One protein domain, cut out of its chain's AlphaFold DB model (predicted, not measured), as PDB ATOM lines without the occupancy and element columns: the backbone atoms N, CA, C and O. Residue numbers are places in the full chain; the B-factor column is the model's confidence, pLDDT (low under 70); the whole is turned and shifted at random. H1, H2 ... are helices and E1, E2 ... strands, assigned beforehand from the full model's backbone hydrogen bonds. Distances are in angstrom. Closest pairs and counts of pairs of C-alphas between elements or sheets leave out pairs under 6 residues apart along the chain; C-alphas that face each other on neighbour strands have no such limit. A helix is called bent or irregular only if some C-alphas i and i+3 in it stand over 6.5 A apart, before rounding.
ATOM      1  N   THR A  24       0.890 -11.327   4.645       52.00
ATOM      2  CA  THR A  24       1.586 -12.452   5.283       52.00
ATOM      3  C   THR A  24       0.563 -13.330   6.015       52.00
ATOM      4  O   THR A  24      -0.473 -12.829   6.469       52.00
ATOM      5  N   SER A  25       0.827 -14.635   6.145       53.28
ATOM      6  CA  SER A  25      -0.068 -15.572   6.853       53.28
ATOM      7  C   SER A  25      -0.338 -15.149   8.312       53.28
ATOM      8  O   SER A  25      -1.420 -15.404   8.846       53.28
ATOM      9  N   TYR A  26       0.588 -14.375   8.891       53.31
ATOM     10  CA  TYR A  26       0.483 -13.662  10.168       53.31
ATOM     11  C   TYR A  26      -0.833 -12.888  10.376       53.31
ATOM     12  O   TYR A  26      -1.334 -12.824  11.496       53.31
ATOM     13  N   ASN A  27      -1.423 -12.303   9.327       58.94
ATOM     14  CA  ASN A  27      -2.604 -11.443   9.483       58.94
ATOM     15  C   ASN A  27      -3.943 -12.196   9.537       58.94
ATOM     16  O   ASN A  27      -4.941 -11.590   9.921       58.94
ATOM     17  N   HIS A  28      -3.986 -13.477   9.158       60.59
ATOM     18  CA  HIS A  28      -5.253 -14.209   9.014       60.59
ATOM     19  C   HIS A  28      -5.455 -15.334  10.031       60.59
ATOM     20  O   HIS A  28      -6.593 -15.608  10.390       60.59
ATOM     21  N   ASN A  29      -4.375 -15.942  10.527       75.19
ATOM     22  CA  ASN A  29      -4.449 -17.185  11.304       75.19
ATOM     23  C   ASN A  29      -3.871 -17.067  12.726       75.19
ATOM     24  O   ASN A  29      -3.664 -18.081  13.391       75.19
ATOM     25  N   ILE A  30      -3.570 -15.843  13.172       84.75
ATOM     26  CA  ILE A  30      -3.012 -15.567  14.500       84.75
ATOM     27  C   ILE A  30      -3.995 -14.702  15.286       84.75
ATOM     28  O   ILE A  30      -4.460 -13.675  14.774       84.75
ATOM     29  N   THR A  31      -4.296 -15.103  16.520       89.19
ATOM     30  CA  THR A  31      -5.165 -14.343  17.432       89.19
ATOM     31  C   THR A  31      -4.512 -13.032  17.860       89.19
ATOM     32  O   THR A  31      -3.288 -12.877  17.829       89.19
ATOM     33  N   ASP A  32      -5.310 -12.054  18.281       89.19
ATOM     34  CA  ASP A  32      -4.766 -10.773  18.742       89.19
ATOM     35  C   ASP A  32      -3.942 -10.934  20.030       89.19
ATOM     36  O   ASP A  32      -2.947 -10.234  20.234       89.19
ATOM     37  N   GLU A  33      -4.284 -11.916  20.861       89.25
ATOM     38  CA  GLU A  33      -3.522 -12.348  22.032       89.25
ATOM     39  C   GLU A  33      -2.130 -12.848  21.638       89.25
ATOM     40  O   GLU A  33      -1.130 -12.394  22.199       89.25
ATOM     41  N   ALA A  34      -2.037 -13.737  20.646       89.12
ATOM     42  CA  ALA A  34      -0.753 -14.225  20.158       89.12
ATOM     43  C   ALA A  34       0.057 -13.113  19.468       89.12
ATOM     44  O   ALA A  34       1.267 -13.013  19.683       89.12
ATOM     45  N   LYS A  35      -0.585 -12.198  18.726       89.31
ATOM     46  CA  LYS A  35       0.096 -11.032  18.126       89.31
ATOM     47  C   LYS A  35       0.771 -10.140  19.168       89.31
ATOM     48  O   LYS A  35       1.871  -9.661  18.911       89.31
ATOM     49  N   LYS A  36       0.184  -9.958  20.360       90.81
ATOM     50  CA  LYS A  36       0.798  -9.180  21.463       90.81
ATOM     51  C   LYS A  36       2.126  -9.771  21.954       90.81
ATOM     52  O   LYS A  36       2.925  -9.061  22.560       90.81
ATOM     53  N   ARG A  37       2.380 -11.057  21.696       91.25
ATOM     54  CA  ARG A  37       3.646 -11.730  22.026       91.25
ATOM     55  C   ARG A  37       4.714 -11.539  20.949       91.25
ATOM     56  O   ARG A  37       5.871 -11.868  21.195       91.25
ATOM     57  N   ILE A  38       4.360 -11.037  19.769       91.25
ATOM     58  CA  ILE A  38       5.291 -10.850  18.655       91.25
ATOM     59  C   ILE A  38       5.888  -9.450  18.736       91.25
ATOM     60  O   ILE A  38       5.181  -8.445  18.704       91.25
ATOM     61  N   VAL A  39       7.214  -9.383  18.819       91.31
ATOM     62  CA  VAL A  39       7.947  -8.128  18.993       91.31
ATOM     63  C   VAL A  39       8.838  -7.881  17.791       91.31
ATOM     64  O   VAL A  39       9.764  -8.641  17.522       91.31
ATOM     65  N   PHE A  40       8.575  -6.781  17.091       89.94
ATOM     66  CA  PHE A  40       9.462  -6.268  16.054       89.94
ATOM     67  C   PHE A  40      10.619  -5.544  16.718       89.94
ATOM     68  O   PHE A  40      10.416  -4.533  17.388       89.94
ATOM     69  N   VAL A  41      11.825  -6.062  16.530       88.88
ATOM     70  CA  VAL A  41      13.025  -5.435  17.082       88.88
ATOM     71  C   VAL A  41      13.393  -4.181  16.286       88.88
ATOM     72  O   VAL A  41      13.910  -3.212  16.848       88.88
ATOM     73  N   GLY A  42      13.094  -4.162  14.985       80.56
ATOM     74  CA  GLY A  42      13.332  -3.009  14.130       80.56
ATOM     75  C   GLY A  42      14.817  -2.668  14.003       80.56
ATOM     76  O   GLY A  42      15.678  -3.545  13.961       80.56
ATOM     77  N   GLN A  43      15.117  -1.369  13.923       75.88
ATOM     78  CA  GLN A  43      16.472  -0.838  13.711       75.88
ATOM     79  C   GLN A  43      17.319  -0.767  14.989       75.88
ATOM     80  O   GLN A  43      18.364  -0.121  14.999       75.88
ATOM     81  N   ASN A  44      16.883  -1.392  16.085       75.06
ATOM     82  CA  ASN A  44      17.691  -1.416  17.292       75.06
ATOM     83  C   ASN A  44      18.878  -2.378  17.119       75.06
ATOM     84  O   ASN A  44      18.787  -3.568  17.427       75.06
ATOM     85  N   ASP A  45      20.006  -1.856  16.648       67.38
ATOM     86  CA  ASP A  45      21.239  -2.624  16.441       67.38
ATOM     87  C   ASP A  45      21.838  -3.165  17.756       67.38
ATOM     88  O   ASP A  45      22.671  -4.070  17.737       67.38
ATOM     89  N   SER A  46      21.385  -2.662  18.912       66.56
ATOM     90  CA  SER A  46      21.815  -3.143  20.230       66.56
ATOM     91  C   SER A  46      21.052  -4.374  20.727       66.56
ATOM     92  O   SER A  46      21.411  -4.916  21.775       66.56
ATOM     93  N   PHE A  47      20.020  -4.825  20.003       74.12
ATOM     94  CA  PHE A  47      19.222  -5.981  20.402       74.12
ATOM     95  C   PHE A  47      20.050  -7.261  20.442       74.12
ATOM     96  O   PHE A  47      20.849  -7.558  19.553       74.12
ATOM     97  N   ARG A  48      19.834  -8.029  21.508       68.00
ATOM     98  CA  ARG A  48      20.612  -9.213  21.845       68.00
ATOM     99  C   ARG A  48      19.663 -10.291  22.323       68.00
ATOM    100  O   ARG A  48      18.990 -10.112  23.338       68.00
ATOM    101  N   LEU A  49      19.653 -11.424  21.630       73.31
ATOM    102  CA  LEU A  49      19.073 -12.631  22.197       73.31
ATOM    103  C   LEU A  49      20.057 -13.166  23.232       73.31
ATOM    104  O   LEU A  49      21.206 -13.472  22.916       73.31
ATOM    105  N   THR A  50      19.621 -13.211  24.485       61.75
ATOM    106  CA  THR A  50      20.435 -13.772  25.561       61.75
ATOM    107  C   THR A  50      20.339 -15.291  25.493       61.75
ATOM    108  O   THR A  50      19.288 -15.877  25.743       61.75
ATOM    109  N   THR A  51      21.441 -15.936  25.126       55.62
ATOM    110  CA  THR A  51      21.723 -17.311  25.551       55.62
ATOM    111  C   THR A  51      22.581 -17.224  26.810       55.62
ATOM    112  O   THR A  51      23.245 -16.212  27.035       55.62
ATOM    113  N   ASN A  52      22.492 -18.212  27.702       47.84
ATOM    114  CA  ASN A  52      23.306 -18.216  28.915       47.84
ATOM    115  C   ASN A  52      24.791 -18.241  28.539       47.84
ATOM    116  O   ASN A  52      25.307 -19.286  28.163       47.84
ATOM    117  N   GLU A  53      25.487 -17.120  28.707       43.56
ATOM    118  CA  GLU A  53      26.953 -17.096  28.661       43.56
ATOM    119  C   GLU A  53      27.567 -17.674  29.958       43.56
ATOM    120  O   GLU A  53      28.754 -17.963  29.976       43.56
ATOM    121  N   ASN A  54      26.773 -17.910  31.025       38.50
ATOM    122  CA  ASN A  54      27.295 -18.146  32.386       38.50
ATOM    123  C   ASN A  54      26.611 -19.242  33.242       38.50
ATOM    124  O   ASN A  54      26.743 -19.212  34.463       38.50
ATOM    125  N   SER A  55      25.874 -20.218  32.694       36.47
ATOM    126  CA  SER A  55      25.360 -21.306  33.551       36.47
ATOM    127  C   SER A  55      25.392 -22.689  32.914       36.47
ATOM    128  O   SER A  55      24.976 -22.890  31.774       36.47
ATOM    129  N   ASN A  56      25.893 -23.640  33.706       40.66
ATOM    130  CA  ASN A  56      26.000 -25.070  33.445       40.66
ATOM    131  C   ASN A  56      24.668 -25.685  32.968       40.66
ATOM    132  O   ASN A  56      23.918 -26.248  33.763       40.66
ATOM    133  N   GLY A  57      24.391 -25.618  31.663       47.44
ATOM    134  CA  GLY A  57      23.496 -26.560  30.983       47.44
ATOM    135  C   GLY A  57      22.167 -26.038  30.427       47.44
ATOM    136  O   GLY A  57      21.423 -26.849  29.881       47.44
ATOM    137  N   SER A  58      21.840 -24.739  30.486       49.44
ATOM    138  CA  SER A  58      20.600 -24.240  29.854       49.44
ATOM    139  C   SER A  58      20.860 -23.393  28.604       49.44
ATOM    140  O   SER A  58      21.120 -22.194  28.688       49.44
ATOM    141  N   PHE A  59      20.727 -24.040  27.439       60.22
ATOM    142  CA  PHE A  59      20.856 -23.476  26.084       60.22
ATOM    143  C   PHE A  59      19.709 -22.516  25.682       60.22
ATOM    144  O   PHE A  59      19.723 -21.937  24.602       60.22
ATOM    145  N   HIS A  60      18.656 -22.350  26.483       63.59
ATOM    146  CA  HIS A  60      17.540 -21.446  26.157       63.59
ATOM    147  C   HIS A  60      16.941 -20.875  27.432       63.59
ATOM    148  O   HIS A  60      16.564 -21.638  28.321       63.59
ATOM    149  N   LYS A  61      16.794 -19.549  27.512       66.25
ATOM    150  CA  LYS A  61      15.895 -18.944  28.494       66.25
ATOM    151  C   LYS A  61      14.524 -18.818  27.829       66.25
ATOM    152  O   LYS A  61      14.426 -18.053  26.870       66.25
ATOM    153  N   PRO A  62      13.486 -19.515  28.327       68.81
ATOM    154  CA  PRO A  62      12.120 -19.335  27.854       68.81
ATOM    155  C   PRO A  62      11.789 -17.851  27.724       68.81
ATOM    156  O   PRO A  62      11.873 -17.096  28.699       68.81
ATOM    157  N   THR A  63      11.442 -17.419  26.517       76.44
ATOM    158  CA  THR A  63      10.933 -16.070  26.291       76.44
ATOM    159  C   THR A  63       9.414 -16.139  26.295       76.44
ATOM    160  O   THR A  63       8.819 -17.119  25.862       76.44
ATOM    161  N   LYS A  64       8.749 -15.085  26.773       85.00
ATOM    162  CA  LYS A  64       7.298 -14.937  26.553       85.00
ATOM    163  C   LYS A  64       6.993 -14.388  25.157       85.00
ATOM    164  O   LYS A  64       5.853 -14.468  24.705       85.00
ATOM    165  N   GLN A  65       8.007 -13.829  24.500       90.56
ATOM    166  CA  GLN A  65       7.893 -13.087  23.254       90.56
ATOM    167  C   GLN A  65       8.604 -13.804  22.106       90.56
ATOM    168  O   GLN A  65       9.700 -14.340  22.282       90.56
ATOM    169  N   LEU A  66       7.987 -13.754  20.927       91.75
ATOM    170  CA  LEU A  66       8.606 -14.109  19.658       91.75
ATOM    171  C   LEU A  66       9.229 -12.853  19.055       91.75
ATOM    172  O   LEU A  66       8.520 -11.961  18.585       91.75
ATOM    173  N   TYR A  67      10.556 -12.782  19.066       92.56
ATOM    174  CA  TYR A  67      11.273 -11.653  18.487       92.56
ATOM    175  C   TYR A  67      11.427 -11.822  16.979       92.56
ATOM    176  O   TYR A  67      11.885 -12.856  16.488       92.56
ATOM    177  N   LEU A  68      11.069 -10.771  16.254       93.19
ATOM    178  CA  LEU A  68      11.346 -10.616  14.840       93.19
ATOM    179  C   LEU A  68      12.614  -9.790  14.678       93.19
ATOM    180  O   LEU A  68      12.654  -8.635  15.102       93.19
ATOM    181  N   VAL A  69      13.637 -10.392  14.073       93.88
ATOM    182  CA  VAL A  69      14.990  -9.830  13.982       93.88
ATOM    183  C   VAL A  69      15.459  -9.705  12.533       93.88
ATOM    184  O   VAL A  69      15.020 -10.429  11.636       93.88
ATOM    185  N   SER A  70      16.386  -8.785  12.295       93.81
ATOM    186  CA  SER A  70      17.169  -8.718  11.062       93.81
ATOM    187  C   SER A  70      18.273  -9.780  11.049       93.81
ATOM    188  O   SER A  70      18.714 -10.273  12.090       93.81
ATOM    189  N   GLY A  71      18.793 -10.091   9.862       93.00
ATOM    190  CA  GLY A  71      19.943 -10.982   9.720       93.00
ATOM    191  C   GLY A  71      21.204 -10.437  10.392       93.00
ATOM    192  O   GLY A  71      21.987 -11.213  10.929       93.00
ATOM    193  N   LYS A  72      21.372  -9.107  10.454       92.12
ATOM    194  CA  LYS A  72      22.486  -8.468  11.175       92.12
ATOM    195  C   LYS A  72      22.416  -8.736  12.679       92.12
ATOM    196  O   LYS A  72      23.414  -9.128  13.275       92.12
ATOM    197  N   GLN A  73      21.235  -8.576  13.275       92.06
ATOM    198  CA  GLN A  73      21.002  -8.882  14.693       92.06
ATOM    199  C   GLN A  73      21.194 -10.377  14.980       92.06
ATOM    200  O   GLN A  73      21.788 -10.742  15.998       92.06
ATOM    201  N   MET A  74      20.767 -11.249  14.060       92.81
ATOM    202  CA  MET A  74      21.036 -12.684  14.168       92.81
ATOM    203  C   MET A  74      22.540 -12.978  14.116       92.81
ATOM    204  O   MET A  74      23.055 -13.668  14.989       92.81
ATOM    205  N   LYS A  75      23.280 -12.392  13.169       92.19
ATOM    206  CA  LYS A  75      24.743 -12.535  13.085       92.19
ATOM    207  C   LYS A  75      25.447 -12.058  14.357       92.19
ATOM    208  O   LYS A  75      26.353 -12.729  14.842       92.19
ATOM    209  N   ALA A  76      25.019 -10.929  14.919       89.62
ATOM    210  CA  ALA A  76      25.562 -10.403  16.172       89.62
ATOM    211  C   ALA A  76      25.275 -11.320  17.376       89.62
ATOM    212  O   ALA A  76      26.096 -11.408  18.287       89.62
ATOM    213  N   THR A  77      24.136 -12.018  17.366       88.62
ATOM    214  CA  THR A  77      23.814 -13.071  18.344       88.62
ATOM    215  C   THR A  77      24.734 -14.280  18.153       88.62
ATOM    216  O   THR A  77      25.339 -14.764  19.109       88.62
ATOM    217  N   LEU A  78      24.911 -14.730  16.905       90.12
ATOM    218  CA  LEU A  78      25.780 -15.858  16.565       90.12
ATOM    219  C   LEU A  78      27.255 -15.596  16.918       90.12
ATOM    220  O   LEU A  78      27.970 -16.498  17.329       90.12
ATOM    221  N   ALA A  79      27.713 -14.346  16.858       89.44
ATOM    222  CA  ALA A  79      29.093 -13.976  17.169       89.44
ATOM    223  C   ALA A  79      29.581 -14.343  18.587       89.44
ATOM    224  O   ALA A  79      30.785 -14.314  18.821       89.44
ATOM    225  N   ARG A  80      28.678 -14.653  19.525       84.94
ATOM    226  CA  ARG A  80      28.994 -14.820  20.958       84.94
ATOM    227  C   ARG A  80      29.097 -16.256  21.433       84.94
ATOM    228  O   ARG A  80      29.747 -16.522  22.433       84.94
ATOM    229  N   GLY A  81      28.426 -17.170  20.748       84.44
ATOM    230  CA  GLY A  81      28.526 -18.589  21.057       84.44
ATOM    231  C   GLY A  81      29.662 -19.223  20.273       84.44
ATOM    232  O   GLY A  81      30.014 -18.747  19.197       84.44
ATOM    233  N   THR A  82      30.202 -20.322  20.791       89.31
ATOM    234  CA  THR A  82      31.140 -21.168  20.047       89.31
ATOM    235  C   THR A  82      30.368 -21.915  18.967       89.31
ATOM    236  O   THR A  82      30.141 -21.358  17.903       89.31
ATOM    237  N   TRP A  83      29.857 -23.117  19.230       93.38
ATOM    238  CA  TRP A  83      29.106 -23.875  18.234       93.38
ATOM    239  C   TRP A  83      27.618 -23.571  18.288       93.38
ATOM    240  O   TRP A  83      26.960 -23.783  19.308       93.38
ATOM    241  N   GLN A  84      27.075 -23.112  17.164       94.25
ATOM    242  CA  GLN A  84      25.650 -22.823  17.026       94.25
ATOM    243  C   GLN A  84      25.125 -23.371  15.707       94.25
ATOM    244  O   GLN A  84      25.821 -23.347  14.695       94.25
ATOM    245  N   ILE A  85      23.884 -23.843  15.695       95.38
ATOM    246  CA  ILE A  85      23.234 -24.353  14.490       95.38
ATOM    247  C   ILE A  85      21.897 -23.654  14.284       95.38
ATOM    248  O   ILE A  85      21.045 -23.607  15.169       95.38
ATOM    249  N   VAL A  86      21.722 -23.094  13.094       95.06
ATOM    250  CA  VAL A  86      20.512 -22.394  12.677       95.06
ATOM    251  C   VAL A  86      19.698 -23.319  11.787       95.06
ATOM    252  O   VAL A  86      20.182 -23.742  10.740       95.06
ATOM    253  N   TYR A  87      18.457 -23.591  12.180       93.69
ATOM    254  CA  TYR A  87      17.443 -24.219  11.343       93.69
ATOM    255  C   TYR A  87      16.494 -23.156  10.802       93.69
ATOM    256  O   TYR A  87      15.779 -22.497  11.556       93.69
ATOM    257  N   VAL A  88      16.451 -23.005   9.486       90.69
ATOM    258  CA  VAL A  88      15.502 -22.123   8.817       90.69
ATOM    259  C   VAL A  88      14.252 -22.909   8.473       90.69
ATOM    260  O   VAL A  88      14.166 -23.614   7.468       90.69
ATOM    261  N   CYS A  89      13.263 -22.763   9.344       85.62
ATOM    262  CA  CYS A  89      12.009 -23.479   9.261       85.62
ATOM    263  C   CYS A  89      11.127 -22.894   8.152       85.62
ATOM    264  O   CYS A  89      10.809 -21.698   8.139       85.62
ATOM    265  N   LEU A  90      10.690 -23.767   7.241       76.81
ATOM    266  CA  LEU A  90       9.647 -23.468   6.263       76.81
ATOM    267  C   LEU A  90       8.284 -23.881   6.842       76.81
ATOM    268  O   LEU A  90       8.180 -24.977   7.402       76.81
ATOM    269  N   PRO A  91       7.232 -23.058   6.711       67.00
ATOM    270  CA  PRO A  91       5.886 -23.466   7.099       67.00
ATOM    271  C   PRO A  91       5.448 -24.691   6.284       67.00
ATOM    272  O   PRO A  91       5.722 -24.771   5.088       67.00
ATOM    273  N   TYR A  92       4.779 -25.647   6.938       64.31
ATOM    274  CA  TYR A  92       4.256 -26.875   6.318       64.31
ATOM    275  C   TYR A  92       5.279 -27.673   5.505       64.31
ATOM    276  O   TYR A  92       4.926 -28.308   4.509       64.31
ATOM    277  N   CYS A  93       6.550 -27.625   5.892       70.12
ATOM    278  CA  CYS A  93       7.568 -28.358   5.171       70.12
ATOM    279  C   CYS A  93       7.266 -29.864   5.168       70.12
ATOM    280  O   CYS A  93       7.224 -30.492   6.223       70.12
ATOM    281  N   LYS A  94       7.075 -30.426   3.971       68.62
ATOM    282  CA  LYS A  94       6.858 -31.865   3.746       68.62
ATOM    283  C   LYS A  94       8.109 -32.594   3.255       68.62
ATOM    284  O   LYS A  94       8.045 -33.786   2.980       68.62
ATOM    285  N   ALA A  95       9.224 -31.879   3.085       69.25
ATOM    286  CA  ALA A  95      10.483 -32.501   2.702       69.25
ATOM    287  C   ALA A  95      10.950 -33.444   3.819       69.25
ATOM    288  O   ALA A  95      10.805 -33.115   4.995       69.25
ATOM    289  N   SER A  96      11.560 -34.574   3.454       71.06
ATOM    290  CA  SER A  96      12.136 -35.540   4.405       71.06
ATOM    291  C   SER A  96      13.157 -34.907   5.356       71.06
ATOM    292  O   SER A  96      13.289 -35.327   6.499       71.06
ATOM    293  N   ALA A  97      13.835 -33.857   4.894       73.94
ATOM    294  CA  ALA A  97      14.804 -33.077   5.655       73.94
ATOM    295  C   ALA A  97      14.198 -32.231   6.794       73.94
ATOM    296  O   ALA A  97      14.930 -31.708   7.636       73.94
ATOM    297  N   CYS A  98      12.877 -32.035   6.819       80.19
ATOM    298  CA  CYS A  98      12.230 -31.213   7.832       80.19
ATOM    299  C   CYS A  98      11.947 -32.007   9.102       80.19
ATOM    300  O   CYS A  98      11.375 -33.091   9.074       80.19
ATOM    301  N   VAL A  99      12.345 -31.433  10.235       86.81
ATOM    302  CA  VAL A  99      12.303 -32.095  11.539       86.81
ATOM    303  C   VAL A  99      11.582 -31.241  12.566       86.81
ATOM    304  O   VAL A  99      11.501 -30.016  12.445       86.81
ATOM    305  N   SER A 100      11.056 -31.890  13.603       88.81
ATOM    306  CA  SER A 100      10.412 -31.179  14.706       88.81
ATOM    307  C   SER A 100      11.414 -30.289  15.454       88.81
ATOM    308  O   SER A 100      12.599 -30.623  15.564       88.81
ATOM    309  N   TYR A 101      10.938 -29.180  16.037       89.38
ATOM    310  CA  TYR A 101      11.774 -28.299  16.867       89.38
ATOM    311  C   TYR A 101      12.407 -29.059  18.029       89.38
ATOM    312  O   TYR A 101      13.575 -28.836  18.335       89.38
ATOM    313  N   LYS A 102      11.660 -30.003  18.614       90.19
ATOM    314  CA  LYS A 102      12.145 -30.884  19.672       90.19
ATOM    315  C   LYS A 102      13.344 -31.705  19.213       90.19
ATOM    316  O   LYS A 102      14.409 -31.603  19.806       90.19
ATOM    317  N   THR A 103      13.184 -32.474  18.134       92.12
ATOM    318  CA  THR A 103      14.235 -33.352  17.601       92.12
ATOM    319  C   THR A 103      15.494 -32.562  17.262       92.12
ATOM    320  O   THR A 103      16.591 -32.964  17.650       92.12
ATOM    321  N   PHE A 104      15.338 -31.424  16.581       93.12
ATOM    322  CA  PHE A 104      16.449 -30.542  16.236       93.12
ATOM    323  C   PHE A 104      17.159 -29.997  17.481       93.12
ATOM    324  O   PHE A 104      18.377 -30.130  17.604       93.12
ATOM    325  N   CYS A 105      16.403 -29.415  18.418       92.19
ATOM    326  CA  CYS A 105      16.978 -28.795  19.606       92.19
ATOM    327  C   CYS A 105      17.663 -29.818  20.510       92.19
ATOM    328  O   CYS A 105      18.777 -29.567  20.959       92.19
ATOM    329  N   ASP A 106      17.033 -30.964  20.763       92.56
ATOM    330  CA  ASP A 106      17.593 -32.003  21.630       92.56
ATOM    331  C   ASP A 106      18.875 -32.583  21.027       92.56
ATOM    332  O   ASP A 106      19.886 -32.703  21.713       92.56
ATOM    333  N   SER A 107      18.875 -32.862  19.721       93.06
ATOM    334  CA  SER A 107      20.052 -33.401  19.032       93.06
ATOM    335  C   SER A 107      21.239 -32.436  19.047       93.06
ATOM    336  O   SER A 107      22.373 -32.870  19.245       93.06
ATOM    337  N   ALA A 108      20.992 -31.137  18.850       93.25
ATOM    338  CA  ALA A 108      22.032 -30.114  18.911       93.25
ATOM    339  C   ALA A 108      22.589 -29.967  20.337       93.25
ATOM    340  O   ALA A 108      23.802 -30.042  20.544       93.25
ATOM    341  N   ARG A 109      21.703 -29.857  21.336       90.94
ATOM    342  CA  ARG A 109      22.075 -29.701  22.752       90.94
ATOM    343  C   ARG A 109      22.859 -30.895  23.284       90.94
ATOM    344  O   ARG A 109      23.855 -30.699  23.973       90.94
ATOM    345  N   ASN A 110      22.478 -32.115  22.903       90.88
ATOM    346  CA  ASN A 110      23.199 -33.340  23.268       90.88
ATOM    347  C   ASN A 110      24.644 -33.374  22.741       90.88
ATOM    348  O   ASN A 110      25.446 -34.173  23.215       90.88
ATOM    349  N   ARG A 111      24.986 -32.517  21.773       90.06
ATOM    350  CA  ARG A 111      26.339 -32.360  21.223       90.06
ATOM    351  C   ARG A 111      27.008 -31.046  21.626       90.06
ATOM    352  O   ARG A 111      28.015 -30.676  21.040       90.06
ATOM    353  N   GLY A 112      26.453 -30.320  22.596       89.81
ATOM    354  CA  GLY A 112      27.014 -29.039  23.028       89.81
ATOM    355  C   GLY A 112      26.832 -27.897  22.021       89.81
ATOM    356  O   GLY A 112      27.471 -26.860  22.161       89.81
ATOM    357  N   VAL A 113      25.969 -28.064  21.013       92.06
ATOM    358  CA  VAL A 113      25.716 -27.060  19.973       92.06
ATOM    359  C   VAL A 113      24.437 -26.294  20.306       92.06
ATOM    360  O   VAL A 113      23.381 -26.893  20.501       92.06
ATOM    361  N   GLN A 114      24.504 -24.962  20.328       92.00
ATOM    362  CA  GLN A 114      23.349 -24.095  20.576       92.00
ATOM    363  C   GLN A 114      22.396 -24.087  19.366       92.00
ATOM    364  O   GLN A 114      22.778 -23.596  18.300       92.00
ATOM    365  N   PRO A 115      21.144 -24.567  19.492       93.75
ATOM    366  CA  PRO A 115      20.180 -24.487  18.402       93.75
ATOM    367  C   PRO A 115      19.529 -23.101  18.315       93.75
ATOM    368  O   PRO A 115      19.277 -22.453  19.331       93.75
ATOM    369  N   TRP A 116      19.172 -22.704  17.097       94.00
ATOM    370  CA  TRP A 116      18.296 -21.575  16.788       94.00
ATOM    371  C   TRP A 116      17.309 -21.969  15.698       94.00
ATOM    372  O   TRP A 116      17.711 -22.484  14.655       94.00
ATOM    373  N   VAL A 117      16.024 -21.697  15.906       93.25
ATOM    374  CA  VAL A 117      14.987 -21.909  14.890       93.25
ATOM    375  C   VAL A 117      14.571 -20.554  14.331       93.25
ATOM    376  O   VAL A 117      13.995 -19.729  15.033       93.25
ATOM    377  N   VAL A 118      14.857 -20.321  13.054       93.56
ATOM    378  CA  VAL A 118      14.489 -19.094  12.345       93.56
ATOM    379  C   VAL A 118      13.245 -19.358  11.509       93.56
ATOM    380  O   VAL A 118      13.267 -20.108  10.533       93.56
ATOM    381  N   LEU A 119      12.148 -18.712  11.881       90.56
ATOM    382  CA  LEU A 119      10.871 -18.779  11.190       90.56
ATOM    383  C   LEU A 119      10.889 -17.852   9.976       90.56
ATOM    384  O   LEU A 119      11.036 -16.633  10.109       90.56
ATOM    385  N   ARG A 120      10.693 -18.420   8.783       85.88
ATOM    386  CA  ARG A 120      10.463 -17.614   7.573       85.88
ATOM    387  C   ARG A 120       9.085 -16.977   7.548       85.88
ATOM    388  O   ARG A 120       8.946 -15.894   6.989       85.88
ATOM    389  N   ASP A 121       8.098 -17.668   8.106       81.62
ATOM    390  CA  ASP A 121       6.725 -17.198   8.184       81.62
ATOM    391  C   ASP A 121       6.086 -17.656   9.496       81.62
ATOM    392  O   ASP A 121       6.336 -18.772   9.963       81.62
ATOM    393  N   ILE A 122       5.268 -16.787  10.082       85.31
ATOM    394  CA  ILE A 122       4.521 -17.063  11.310       85.31
ATOM    395  C   ILE A 122       3.063 -17.169  10.903       85.31
ATOM    396  O   ILE A 122       2.463 -16.174  10.509       85.31
ATOM    397  N   TRP A 123       2.503 -18.372  11.002       81.25
ATOM    398  CA  TRP A 123       1.200 -18.674  10.413       81.25
ATOM    399  C   TRP A 123       0.161 -19.191  11.409       81.25
ATOM    400  O   TRP A 123      -0.983 -19.385  11.015       81.25
ATOM    401  N   CYS A 124       0.522 -19.436  12.674       86.12
ATOM    402  CA  CYS A 124      -0.422 -19.867  13.706       86.12
ATOM    403  C   CYS A 124       0.076 -19.584  15.130       86.12
ATOM    404  O   CYS A 124       1.282 -19.509  15.386       86.12
ATOM    405  N   ASP A 125      -0.866 -19.516  16.070       89.38
ATOM    406  CA  ASP A 125      -0.615 -19.317  17.502       89.38
ATOM    407  C   ASP A 125       0.316 -20.373  18.101       89.38
ATOM    408  O   ASP A 125       1.154 -20.055  18.940       89.38
ATOM    409  N   SER A 126       0.216 -21.629  17.651       88.50
ATOM    410  CA  SER A 126       1.052 -22.721  18.167       88.50
ATOM    411  C   SER A 126       2.544 -22.439  17.992       88.50
ATOM    412  O   SER A 126       3.334 -22.784  18.869       88.50
ATOM    413  N   ILE A 127       2.941 -21.804  16.886       88.31
ATOM    414  CA  ILE A 127       4.338 -21.418  16.659       88.31
ATOM    415  C   ILE A 127       4.734 -20.306  17.626       88.31
ATOM    416  O   ILE A 127       5.780 -20.397  18.267       88.31
ATOM    417  N   VAL A 128       3.878 -19.296  17.789       88.94
ATOM    418  CA  VAL A 128       4.119 -18.175  18.710       88.94
ATOM    419  C   VAL A 128       4.242 -18.655  20.152       88.94
ATOM    420  O   VAL A 128       5.097 -18.175  20.885       88.94
ATOM    421  N   ASN A 129       3.433 -19.628  20.558       88.12
ATOM    422  CA  ASN A 129       3.450 -20.165  21.917       88.12
ATOM    423  C   ASN A 129       4.652 -21.087  22.176       88.12
ATOM    424  O   ASN A 129       5.068 -21.250  23.320       88.12
ATOM    425  N   SER A 130       5.263 -21.648  21.129       88.38
ATOM    426  CA  SER A 130       6.411 -22.553  21.263       88.38
ATOM    427  C   SER A 130       7.732 -21.863  21.649       88.38
ATOM    428  O   SER A 130       8.690 -22.545  22.014       88.38
ATOM    429  N   VAL A 131       7.781 -20.523  21.656       86.12
ATOM    430  CA  VAL A 131       8.958 -19.731  22.083       86.12
ATOM    431  C   VAL A 131       9.359 -19.952  23.546       86.12
ATOM    432  O   VAL A 131      10.516 -19.768  23.926       86.12
ATOM    433  N   GLU A 132       8.425 -20.417  24.376       85.88
ATOM    434  CA  GLU A 132       8.715 -20.796  25.761       85.88
ATOM    435  C   GLU A 132       9.542 -22.087  25.846       85.88
ATOM    436  O   GLU A 132      10.296 -22.281  26.793       85.88
ATOM    437  N   GLN A 133       9.442 -22.958  24.843       86.88
ATOM    438  CA  GLN A 133      10.082 -24.277  24.842       86.88
ATOM    439  C   GLN A 133      11.366 -24.299  24.005       86.88
ATOM    440  O   GLN A 133      12.312 -25.037  24.302       86.88
ATOM    441  N   TYR A 134      11.413 -23.478  22.958       89.56
ATOM    442  CA  TYR A 134      12.440 -23.553  21.930       89.56
ATOM    443  C   TYR A 134      12.976 -22.156  21.559       89.56
ATOM    444  O   TYR A 134      12.237 -21.171  21.626       89.56
ATOM    445  N   PRO A 135      14.250 -22.055  21.132       90.12
ATOM    446  CA  PRO A 135      14.902 -20.796  20.773       90.12
ATOM    447  C   PRO A 135      14.464 -20.321  19.381       90.12
ATOM    448  O   PRO A 135      15.194 -20.447  18.395       90.12
ATOM    449  N   LEU A 136      13.230 -19.821  19.295       91.44
ATOM    450  CA  LEU A 136      12.623 -19.351  18.051       91.44
ATOM    451  C   LEU A 136      12.797 -17.848  17.877       91.44
ATOM    452  O   LEU A 136      12.567 -17.054  18.789       91.44
ATOM    453  N   VAL A 137      13.101 -17.467  16.645       93.06
ATOM    454  CA  VAL A 137      13.065 -16.087  16.163       93.06
ATOM    455  C   VAL A 137      12.357 -16.065  14.821       93.06
ATOM    456  O   VAL A 137      12.386 -17.051  14.088       93.06
ATOM    457  N   GLY A 138      11.735 -14.952  14.463       92.38
ATOM    458  CA  GLY A 138      11.256 -14.750  13.099       92.38
ATOM    459  C   GLY A 138      12.053 -13.681  12.367       92.38
ATOM    460  O   GLY A 138      12.825 -12.926  12.957       92.38
ATOM    461  N   MET A 139      11.855 -13.613  11.057       92.31
ATOM    462  CA  MET A 139      12.482 -12.591  10.225       92.31
ATOM    463  C   MET A 139      11.684 -11.283  10.287       92.31
ATOM    464  O   MET A 139      10.479 -11.265  10.028       92.31
ATOM    465  N   ASP A 140      12.349 -10.167  10.596       92.31
ATOM    466  CA  ASP A 140      11.712  -8.847  10.674       92.31
ATOM    467  C   ASP A 140      11.391  -8.289   9.280       92.31
ATOM    468  O   ASP A 140      12.159  -7.558   8.651       92.31
ATOM    469  N   TYR A 141      10.213  -8.634   8.768       88.31
ATOM    470  CA  TYR A 141       9.728  -8.136   7.484       88.31
ATOM    471  C   TYR A 141       9.448  -6.622   7.478       88.31
ATOM    472  O   TYR A 141       9.421  -6.027   6.395       88.31
ATOM    473  N   LYS A 142       9.267  -5.978   8.645       88.56
ATOM    474  CA  LYS A 142       9.111  -4.516   8.737       88.56
ATOM    475  C   LYS A 142      10.452  -3.820   8.554       88.56
ATOM    476  O   LYS A 142      10.520  -2.863   7.786       88.56
ATOM    477  N   TYR A 143      11.518  -4.338   9.164       91.44
ATOM    478  CA  TYR A 143      12.888  -3.867   8.938       91.44
ATOM    479  C   TYR A 143      13.242  -3.896   7.446       91.44
ATOM    480  O   TYR A 143      13.716  -2.908   6.886       91.44
ATOM    481  N   TYR A 144      12.934  -5.006   6.775       89.50
ATOM    482  CA  TYR A 144      13.211  -5.181   5.347       89.50
ATOM    483  C   TYR A 144      12.184  -4.533   4.410       89.50
ATOM    484  O   TYR A 144      12.379  -4.573   3.195       89.50
ATOM    485  N   LYS A 145      11.093  -3.969   4.948       89.00
ATOM    486  CA  LYS A 145       9.959  -3.413   4.187       89.00
ATOM    487  C   LYS A 145       9.440  -4.379   3.109       89.00
ATOM    488  O   LYS A 145       9.090  -3.963   2.005       89.00
ATOM    489  N   LYS A 146       9.441  -5.686   3.399       84.44
ATOM    490  CA  LYS A 146       9.102  -6.746   2.436       84.44
ATOM    491  C   LYS A 146       8.606  -8.002   3.143       84.44
ATOM    492  O   LYS A 146       9.356  -8.582   3.918       84.44
ATOM    493  N   ALA A 147       7.405  -8.468   2.795       75.62
ATOM    494  CA  ALA A 147       6.805  -9.691   3.342       75.62
ATOM    495  C   ALA A 147       7.724 -10.920   3.198       75.62
ATOM    496  O   ALA A 147       7.982 -11.638   4.155       75.62
ATOM    497  N   LEU A 148       8.292 -11.121   2.004       80.69
ATOM    498  CA  LEU A 148       9.264 -12.181   1.730       80.69
ATOM    499  C   LEU A 148      10.695 -11.643   1.858       80.69
ATOM    500  O   LEU A 148      11.370 -11.367   0.861       80.69
ATOM    501  N   CYS A 149      11.149 -11.467   3.099       87.00
ATOM    502  CA  CYS A 149      12.452 -10.876   3.416       87.00
ATOM    503  C   CYS A 149      13.598 -11.885   3.559       87.00
ATOM    504  O   CYS A 149      14.746 -11.473   3.712       87.00
ATOM    505  N   SER A 150      13.334 -13.189   3.450       86.06
ATOM    506  CA  SER A 150      14.323 -14.228   3.755       86.06
ATOM    507  C   SER A 150      15.640 -14.072   2.997       86.06
ATOM    508  O   SER A 150      16.698 -14.150   3.603       86.06
ATOM    509  N   LYS A 151      15.613 -13.747   1.699       86.25
ATOM    510  CA  LYS A 151      16.846 -13.504   0.930       86.25
ATOM    511  C   LYS A 151      17.714 -12.389   1.542       86.25
ATOM    512  O   LYS A 151      18.929 -12.525   1.603       86.25
ATOM    513  N   LEU A 152      17.096 -11.298   1.999       89.75
ATOM    514  CA  LEU A 152      17.805 -10.171   2.615       89.75
ATOM    515  C   LEU A 152      18.305 -10.530   4.015       89.75
ATOM    516  O   LEU A 152      19.460 -10.261   4.331       89.75
ATOM    517  N   PHE A 153      17.463 -11.206   4.803       91.88
ATOM    518  CA  PHE A 153      17.837 -11.748   6.105       91.88
ATOM    519  C   PHE A 153      19.085 -12.627   6.004       91.88
ATOM    520  O   PHE A 153      20.068 -12.404   6.700       91.88
ATOM    521  N   PHE A 154      19.083 -13.592   5.087       90.06
ATOM    522  CA  PHE A 154      20.193 -14.523   4.931       90.06
ATOM    523  C   PHE A 154      21.478 -13.858   4.478       90.06
ATOM    524  O   PHE A 154      22.526 -14.127   5.060       90.06
ATOM    525  N   ARG A 155      21.399 -12.971   3.481       90.62
ATOM    526  CA  ARG A 155      22.547 -12.180   3.031       90.62
ATOM    527  C   ARG A 155      23.216 -11.468   4.208       90.62
ATOM    528  O   ARG A 155      24.438 -11.513   4.329       90.62
ATOM    529  N   ASP A 156      22.419 -10.832   5.063       92.38
ATOM    530  CA  ASP A 156      22.919 -10.094   6.221       92.38
ATOM    531  C   ASP A 156      23.468 -11.034   7.316       92.38
ATOM    532  O   ASP A 156      24.467 -10.704   7.955       92.38
ATOM    533  N   MET A 157      22.851 -12.207   7.509       92.50
ATOM    534  CA  MET A 157      23.245 -13.198   8.519       92.50
ATOM    535  C   MET A 157      24.586 -13.867   8.206       92.50
ATOM    536  O   MET A 157      25.424 -13.996   9.094       92.50
ATOM    537  N   VAL A 158      24.808 -14.296   6.959       90.38
ATOM    538  CA  VAL A 158      26.060 -14.982   6.591       90.38
ATOM    539  C   VAL A 158      27.176 -13.969   6.321       90.38
ATOM    540  O   VAL A 158      28.258 -14.087   6.886       90.38
ATOM    541  N   GLY A 159      26.881 -12.881   5.595       79.00
ATOM    542  CA  GLY A 159      27.806 -11.786   5.275       79.00
ATOM    543  C   GLY A 159      29.031 -12.199   4.441       79.00
ATOM    544  O   GLY A 159      29.607 -13.258   4.640       79.00
ATOM    545  N   GLY A 160      29.458 -11.360   3.491       70.00
ATOM    546  CA  GLY A 160      30.736 -11.535   2.773       70.00
ATOM    547  C   GLY A 160      30.853 -12.749   1.834       70.00
ATOM    548  O   GLY A 160      31.836 -12.848   1.111       70.00
ATOM    549  N   ILE A 161      29.864 -13.648   1.788       78.25
ATOM    550  CA  ILE A 161      29.853 -14.790   0.866       78.25
ATOM    551  C   ILE A 161      29.324 -14.343  -0.499       78.25
ATOM    552  O   ILE A 161      28.164 -13.945  -0.617       78.25
ATOM    553  N   GLN A 162      30.158 -14.448  -1.534       74.38
ATOM    554  CA  GLN A 162      29.840 -14.006  -2.896       74.38
ATOM    555  C   GLN A 162      28.604 -14.725  -3.472       74.38
ATOM    556  O   GLN A 162      27.696 -14.083  -4.001       74.38
ATOM    557  N   ASP A 163      28.507 -16.037  -3.240       80.19
ATOM    558  CA  ASP A 163      27.443 -16.912  -3.749       80.19
ATOM    559  C   ASP A 163      26.359 -17.247  -2.708       80.19
ATOM    560  O   ASP A 163      25.691 -18.281  -2.789       80.19
ATOM    561  N   TRP A 164      26.109 -16.355  -1.740       79.06
ATOM    562  CA  TRP A 164      25.131 -16.576  -0.659       79.06
ATOM    563  C   TRP A 164      23.734 -17.001  -1.148       79.06
ATOM    564  O   TRP A 164      22.993 -17.666  -0.428       79.06
ATOM    565  N   LYS A 165      23.355 -16.636  -2.380       77.00
ATOM    566  CA  LYS A 165      22.079 -17.039  -2.987       77.00
ATOM    567  C   LYS A 165      21.978 -18.554  -3.166       77.00
ATOM    568  O   LYS A 165      20.898 -19.088  -2.945       77.00
ATOM    569  N   LYS A 166      23.067 -19.233  -3.546       79.00
ATOM    570  CA  LYS A 166      23.096 -20.697  -3.718       79.00
ATOM    571  C   LYS A 166      22.917 -21.412  -2.383       79.00
ATOM    572  O   LYS A 166      22.170 -22.376  -2.305       79.00
ATOM    573  N   LEU A 167      23.502 -20.856  -1.319       76.00
ATOM    574  CA  LEU A 167      23.330 -21.364   0.044       76.00
ATOM    575  C   LEU A 167      21.864 -21.413   0.466       76.00
ATOM    576  O   LEU A 167      21.477 -22.227   1.288       76.00
ATOM    577  N   TYR A 168      21.048 -20.510  -0.059       71.25
ATOM    578  CA  TYR A 168      19.713 -20.285   0.452       71.25
ATOM    579  C   TYR A 168      18.628 -21.172  -0.180       71.25
ATOM    580  O   TYR A 168      17.612 -21.429   0.462       71.25
ATOM    581  N   TYR A 169      18.796 -21.608  -1.431       73.62
ATOM    582  CA  TYR A 169      17.748 -22.370  -2.123       73.62
ATOM    583  C   TYR A 169      17.621 -23.798  -1.595       73.62
ATOM    584  O   TYR A 169      16.507 -24.264  -1.365       73.62
ATOM    585  N   ASP A 170      18.766 -24.415  -1.317       75.25
ATOM    586  CA  ASP A 170      18.885 -25.848  -1.070       75.25
ATOM    587  C   ASP A 170      19.434 -26.135   0.333       75.25
ATOM    588  O   ASP A 170      20.043 -27.161   0.580       75.25
ATOM    589  N   ASN A 171      19.309 -25.219   1.293       78.69
ATOM    590  CA  ASN A 171      19.766 -25.517   2.650       78.69
ATOM    591  C   ASN A 171      18.776 -25.026   3.684       78.69
ATOM    592  O   ASN A 171      18.233 -23.921   3.610       78.69
ATOM    593  N   LEU A 172      18.568 -25.883   4.674       85.75
ATOM    594  CA  LEU A 172      17.725 -25.605   5.825       85.75
ATOM    595  C   LEU A 172      18.569 -25.370   7.073       85.75
ATOM    596  O   LEU A 172      18.108 -24.694   7.989       85.75
ATOM    597  N   PHE A 173      19.796 -25.890   7.102       93.38
ATOM    598  CA  PHE A 173      20.641 -25.889   8.283       93.38
ATOM    599  C   PHE A 173      21.982 -25.216   8.013       93.38
ATOM    600  O   PHE A 173      22.593 -25.409   6.963       93.38
ATOM    601  N   PHE A 174      22.435 -24.432   8.985       94.62
ATOM    602  CA  PHE A 174      23.658 -23.639   8.903       94.62
ATOM    603  C   PHE A 174      24.398 -23.746  10.231       94.62
ATOM    604  O   PHE A 174      23.868 -23.359  11.273       94.62
ATOM    605  N   LEU A 175      25.609 -24.289  10.197       96.00
ATOM    606  CA  LEU A 175      26.483 -24.443  11.350       96.00
ATOM    607  C   LEU A 175      27.445 -23.260  11.424       96.00
ATOM    608  O   LEU A 175      28.169 -22.968  10.469       96.00
ATOM    609  N   PHE A 176      27.487 -22.625  12.585       95.00
ATOM    610  CA  PHE A 176      28.336 -21.487  12.880       95.00
ATOM    611  C   PHE A 176      29.322 -21.812  13.997       95.00
ATOM    612  O   PHE A 176      28.987 -22.530  14.945       95.00
ATOM    613  N   ASN A 177      30.518 -21.232  13.888       92.94
ATOM    614  CA  ASN A 177      31.430 -21.048  15.008       92.94
ATOM    615  C   ASN A 177      31.646 -19.547  15.224       92.94
ATOM    616  O   ASN A 177      32.252 -18.878  14.378       92.94
ATOM    617  N   GLY A 178      31.072 -18.988  16.290       90.06
ATOM    618  CA  GLY A 178      30.925 -17.540  16.410       90.06
ATOM    619  C   GLY A 178      30.148 -16.959  15.224       90.06
ATOM    620  O   GLY A 178      29.103 -17.460  14.814       90.06
ATOM    621  N   SER A 179      30.678 -15.889  14.628       88.62
ATOM    622  CA  SER A 179      30.049 -15.230  13.470       88.62
ATOM    623  C   SER A 179      30.365 -15.891  12.123       88.62
ATOM    624  O   SER A 179      29.863 -15.446  11.087       88.62
ATOM    625  N   THR A 180      31.195 -16.934  12.131       92.19
ATOM    626  CA  THR A 180      31.692 -17.600  10.928       92.19
ATOM    627  C   THR A 180      30.774 -18.751  10.555       92.19
ATOM    628  O   THR A 180      30.552 -19.657  11.358       92.19
ATOM    629  N   LEU A 181      30.270 -18.742   9.321       93.88
ATOM    630  CA  LEU A 181      29.585 -19.895   8.746       93.88
ATOM    631  C   LEU A 181      30.623 -20.978   8.432       93.88
ATOM    632  O   LEU A 181      31.502 -20.763   7.600       93.88
ATOM    633  N   VAL A 182      30.514 -22.126   9.095       94.31
ATOM    634  CA  VAL A 182      31.464 -23.243   8.975       94.31
ATOM    635  C   VAL A 182      30.978 -24.270   7.960       94.31
ATOM    636  O   VAL A 182      31.754 -24.746   7.138       94.31
ATOM    637  N   ALA A 183      29.690 -24.608   8.007       93.62
ATOM    638  CA  ALA A 183      29.073 -25.566   7.099       93.62
ATOM    639  C   ALA A 183      27.573 -25.283   6.955       93.62
ATOM    640  O   ALA A 183      26.971 -24.590   7.776       93.62
ATOM    641  N   TYR A 184      26.959 -25.817   5.909       93.38
ATOM    642  CA  TYR A 184      25.528 -25.702   5.642       93.38
ATOM    643  C   TYR A 184      25.053 -26.941   4.887       93.38
ATOM    644  O   TYR A 184      25.856 -27.622   4.251       93.38
ATOM    645  N   GLY A 185      23.768 -27.260   4.996       90.38
ATOM    646  CA  GLY A 185      23.231 -28.472   4.391       90.38
ATOM    647  C   GLY A 185      21.711 -28.581   4.440       90.38
ATOM    648  O   GLY A 185      21.011 -27.836   5.138       90.38
ATOM    649  N   HIS A 186      21.211 -29.581   3.719       87.31
ATOM    650  CA  HIS A 186      19.835 -30.058   3.831       87.31
ATOM    651  C   HIS A 186      19.604 -30.932   5.066       87.31
ATOM    652  O   HIS A 186      18.487 -30.953   5.563       87.31
ATOM    653  N   GLU A 187      20.629 -31.609   5.588       88.56
ATOM    654  CA  GLU A 187      20.507 -32.526   6.726       88.56
ATOM    655  C   GLU A 187      21.350 -32.051   7.908       88.56
ATOM    656  O   GLU A 187      22.560 -31.852   7.798       88.56
ATOM    657  N   PHE A 188      20.715 -31.870   9.066       90.44
ATOM    658  CA  PHE A 188      21.401 -31.306  10.228       90.44
ATOM    659  C   PHE A 188      22.313 -32.316  10.942       90.44
ATOM    660  O   PHE A 188      23.296 -31.903  11.555       90.44
ATOM    661  N   HIS A 189      22.027 -33.621  10.861       91.50
ATOM    662  CA  HIS A 189      22.855 -34.655  11.488       91.50
ATOM    663  C   HIS A 189      24.281 -34.653  10.930       91.50
ATOM    664  O   HIS A 189      25.229 -34.621  11.713       91.50
ATOM    665  N   SER A 190      24.434 -34.552   9.609       91.75
ATOM    666  CA  SER A 190      25.736 -34.468   8.938       91.75
ATOM    667  C   SER A 190      26.541 -33.245   9.388       91.75
ATOM    668  O   SER A 190      27.750 -33.328   9.589       91.75
ATOM    669  N   LEU A 191      25.875 -32.108   9.629       93.75
ATOM    670  CA  LEU A 191      26.533 -30.910  10.166       93.75
ATOM    671  C   LEU A 191      27.005 -31.108  11.610       93.75
ATOM    672  O   LEU A 191      28.093 -30.668  11.975       93.75
ATOM    673  N   LEU A 192      26.200 -31.782  12.432       93.50
ATOM    674  CA  LEU A 192      26.559 -32.095  13.812       93.50
ATOM    675  C   LEU A 192      27.688 -33.133  13.904       93.50
ATOM    676  O   LEU A 192      28.511 -33.071  14.812       93.50
ATOM    677  N   GLU A 193      27.754 -34.087  12.980       94.12
ATOM    678  CA  GLU A 193      28.878 -35.024  12.866       94.12
ATOM    679  C   GLU A 193      30.157 -34.322  12.430       94.12
ATOM    680  O   GLU A 193      31.208 -34.531  13.041       94.12
ATOM    681  N   PHE A 194      30.055 -33.437  11.439       92.62
ATOM    682  CA  PHE A 194      31.171 -32.613  10.997       92.62
ATOM    683  C   PHE A 194      31.725 -31.745  12.134       92.62
ATOM    684  O   PHE A 194      32.937 -31.712  12.348       92.62
ATOM    685  N   GLN A 195      30.850 -31.114  12.924       95.00
ATOM    686  CA  GLN A 195      31.239 -30.371  14.125       95.00
ATOM    687  C   GLN A 195      32.032 -31.250  15.105       95.00
ATOM    688  O   GLN A 195      33.124 -30.872  15.529       95.00
ATOM    689  N   SER A 196      31.526 -32.445  15.420       92.44
ATOM    690  CA  SER A 196      32.184 -33.354  16.364       92.44
ATOM    691  C   SER A 196      33.547 -33.838  15.849       92.44
ATOM    692  O   SER A 196      34.475 -34.037  16.635       92.44
ATOM    693  N   LEU A 197      33.694 -34.019  14.533       92.00
ATOM    694  CA  LEU A 197      34.975 -34.350  13.907       92.00
ATOM    695  C   LEU A 197      35.984 -33.204  14.058       92.00
ATOM    696  O   LEU A 197      37.122 -33.455  14.456       92.00
ATOM    697  N   LEU A 198      35.571 -31.960  13.790       90.56
ATOM    698  CA  LEU A 198      36.435 -30.783  13.937       90.56
ATOM    699  C   LEU A 198      36.958 -30.636  15.368       90.56
ATOM    700  O   LEU A 198      38.153 -30.409  15.557       90.56
ATOM    701  N   GLU A 199      36.108 -30.835  16.376       90.38
ATOM    702  CA  GLU A 199      36.534 -30.782  17.780       90.38
ATOM    703  C   GLU A 199      37.541 -31.879  18.136       90.38
ATOM    704  O   GLU A 199      38.519 -31.619  18.840       90.38
ATOM    705  N   ARG A 200      37.344 -33.104  17.630       90.38
ATOM    706  CA  ARG A 200      38.295 -34.208  17.840       90.38
ATOM    707  C   ARG A 200      39.652 -33.900  17.219       90.38
ATOM    708  O   ARG A 200      40.671 -34.101  17.875       90.38
ATOM    709  N   VAL A 201      39.667 -33.381  15.991       89.56
ATOM    710  CA  VAL A 201      40.906 -32.997  15.300       89.56
ATOM    711  C   VAL A 201      41.616 -31.874  16.057       89.56
ATOM    712  O   VAL A 201      42.806 -31.994  16.339       89.56
ATOM    713  N   GLN A 202      40.900 -30.822  16.462       87.06
ATOM    714  CA  GLN A 202      41.473 -29.720  17.246       87.06
ATOM    715  C   GLN A 202      42.060 -30.202  18.576       87.06
ATOM    716  O   GLN A 202      43.178 -29.823  18.930       87.06
ATOM    717  N   ARG A 203      41.348 -31.081  19.292       88.31
ATOM    718  CA  ARG A 203      41.839 -31.682  20.537       88.31
ATOM    719  C   ARG A 203      43.093 -32.524  20.296       88.31
ATOM    720  O   ARG A 203      44.042 -32.404  21.062       88.31
ATOM    721  N   GLN A 204      43.128 -33.330  19.235       87.00
ATOM    722  CA  GLN A 204      44.300 -34.145  18.903       87.00
ATOM    723  C   GLN A 204      45.523 -33.283  18.571       87.00
ATOM    724  O   GLN A 204      46.619 -33.567  19.046       87.00
ATOM    725  N   VAL A 205      45.345 -32.206  17.799       85.06
ATOM    726  CA  VAL A 205      46.428 -31.263  17.473       85.06
ATOM    727  C   VAL A 205      46.973 -30.596  18.738       85.06
ATOM    728  O   VAL A 205      48.186 -30.519  18.913       85.06
ATOM    729  N   LEU A 206      46.097 -30.160  19.649       81.62
ATOM    730  CA  LEU A 206      46.505 -29.588  20.937       81.62
ATOM    731  C   LEU A 206      47.311 -30.582  21.781       81.62
ATOM    732  O   LEU A 206      48.360 -30.221  22.303       81.62
ATOM    733  N   LEU A 207      46.855 -31.833  21.879       81.88
ATOM    734  CA  LEU A 207      47.563 -32.882  22.618       81.88
ATOM    735  C   LEU A 207      48.941 -33.180  22.010       81.88
ATOM    736  O   LEU A 207      49.920 -33.282  22.745       81.88
ATOM    737  N   ASN A 208      49.040 -33.242  20.680       81.00
ATOM    738  CA  ASN A 208      50.310 -33.479  19.988       81.00
ATOM    739  C   ASN A 208      51.311 -32.326  20.190       81.00
ATOM    740  O   ASN A 208      52.506 -32.576  20.308       81.00
ATOM    741  N   ASN A 209      50.832 -31.081  20.275       73.62
ATOM    742  CA  ASN A 209      51.673 -29.899  20.500       73.62
ATOM    743  C   ASN A 209      52.096 -29.708  21.967       73.62
ATOM    744  O   ASN A 209      53.063 -29.000  22.233       73.62
ATOM    745  N   LEU A 210      51.374 -30.307  22.917       72.25
ATOM    746  CA  LEU A 210      51.742 -30.328  24.338       72.25
ATOM    747  C   LEU A 210      52.695 -31.486  24.680       72.25
ATOM    748  O   LEU A 210      53.383 -31.429  25.695       72.25
ATOM    749  N   GLY A 211      52.726 -32.532  23.848       60.19
ATOM    750  CA  GLY A 211      53.552 -33.727  24.030       60.19
ATOM    751  C   GLY A 211      54.952 -33.662  23.415       60.19
ATOM    752  O   GLY A 211      55.725 -34.595  23.614       60.19
ATOM    753  N   THR A 212      55.308 -32.607  22.677       53.88
ATOM    754  CA  THR A 212      56.678 -32.391  22.192       53.88
ATOM    755  C   THR A 212      57.507 -31.688  23.272       53.88
ATOM    756  O   THR A 212      57.289 -30.499  23.527       53.88
TER     757      THR A 212
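What this domain is: This is residues 24 to 212 of the 216 residues of an uncharacterized protein of Alloprevotella sp (UniProt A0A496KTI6). What shape is this? A strongly twisted seven-stranded sheet is the core of three layers, with H3, H4 and the start of H7 over one face and H2 and H5 over the other. The far part of H7 sticks out as an arm, residues 197 to 212 standing free. What builds it? The 189 printed residues hold seven named helices and seven named strands, H1 E1 E2 H2 E3 H3 E4 H4 E5 H5 H6 E6 E7 H7, of mixed class; the mixed sheet runs E1 E2 E5 E4 E3 E6 E7. It is compact, with a radius of gyration of the C-alphas of 17.0 A, and spans 65 by 38 by 36 A.

Where its parts are: What comes first? H1, residues 32 to 35, begins at C-alpha 32 (-4.766, -10.773, 18.742); then come E1, 38 to 40, E2, 66 to 69, H2, 71 to 78, E3, 83 to 89, 19.3 A long, and H3, 101 to 109. What follows? E4, 114 to 119, is 16.5 A long, before H4, 125 to 132, E5, 136 to 139, H5, 150 to 158, H6, 164 to 169, E6, 173 to 177, and E7, 180 to 185, 15.2 A. H7, 188 to 210, 33.5 A, ends at C-alpha 210 (51.742, -30.328, 24.338).

How they stand to each other: How do strands pair? E1 and E2, E2 and E5, E5 and E4, and E4 and E3 are parallel, with N 39 and O 66 at 2.9 A, N 138 and O 67 at 2.9 A, N 137 and O 117 at 2.9 A, and N 116 and O 85 at 2.8 A, within hydrogen-bond range. E6 is antiparallel to E3, N 86 to O 174 2.8 A, and forms a hairpin with E7, N 175 to O 183 2.8 A. E3, H3, E4 and E4, H4, E5 are strand-helix-strand units, parallel neighbours with a helix between, and E2, H2, E3 is a split one around E5 and E4; their crossovers are right-handed. Where are the helices? H3, H4 and H7 are on the same face, at heights over the sheet of 8.9, 8.4 and 10.4 A, and H5 is on the opposite face at 7.6 A. H5 touches H2, closest C-alphas Met 157 and Gly 71, 4.2 A, and H6, Arg 155 and Trp 164, 6.3 A; H6 only grazes the sheet with residues 167 to 168. H1, not on the sheet, only just touches H4, with 3 pairs of C-alphas within 8 A, the closest Ala 34 and Asp 125, 5.7 A. Are the helix backbones in range? Every O i to N i+4 pair is in H2, H3, H5 and H7, against 2 of 4 in H4 and 1 of 2 in H6; H1 is too short for one. H4 is irregular, only just: C-alphas 129 and 132 are 6.55 A apart.

The domain as a whole: How far does it reach? The C-alphas farthest apart, of His 28 and Thr 212, are 65.9 A apart. Is it continuous? The printed part has no cut; E1 to E2 and E3 to H3 are long links, of 25 and 11 residues. Where is confidence low? The pLDDT is under 70 in 27 residues, among them 24 to 28 and 50 to 62.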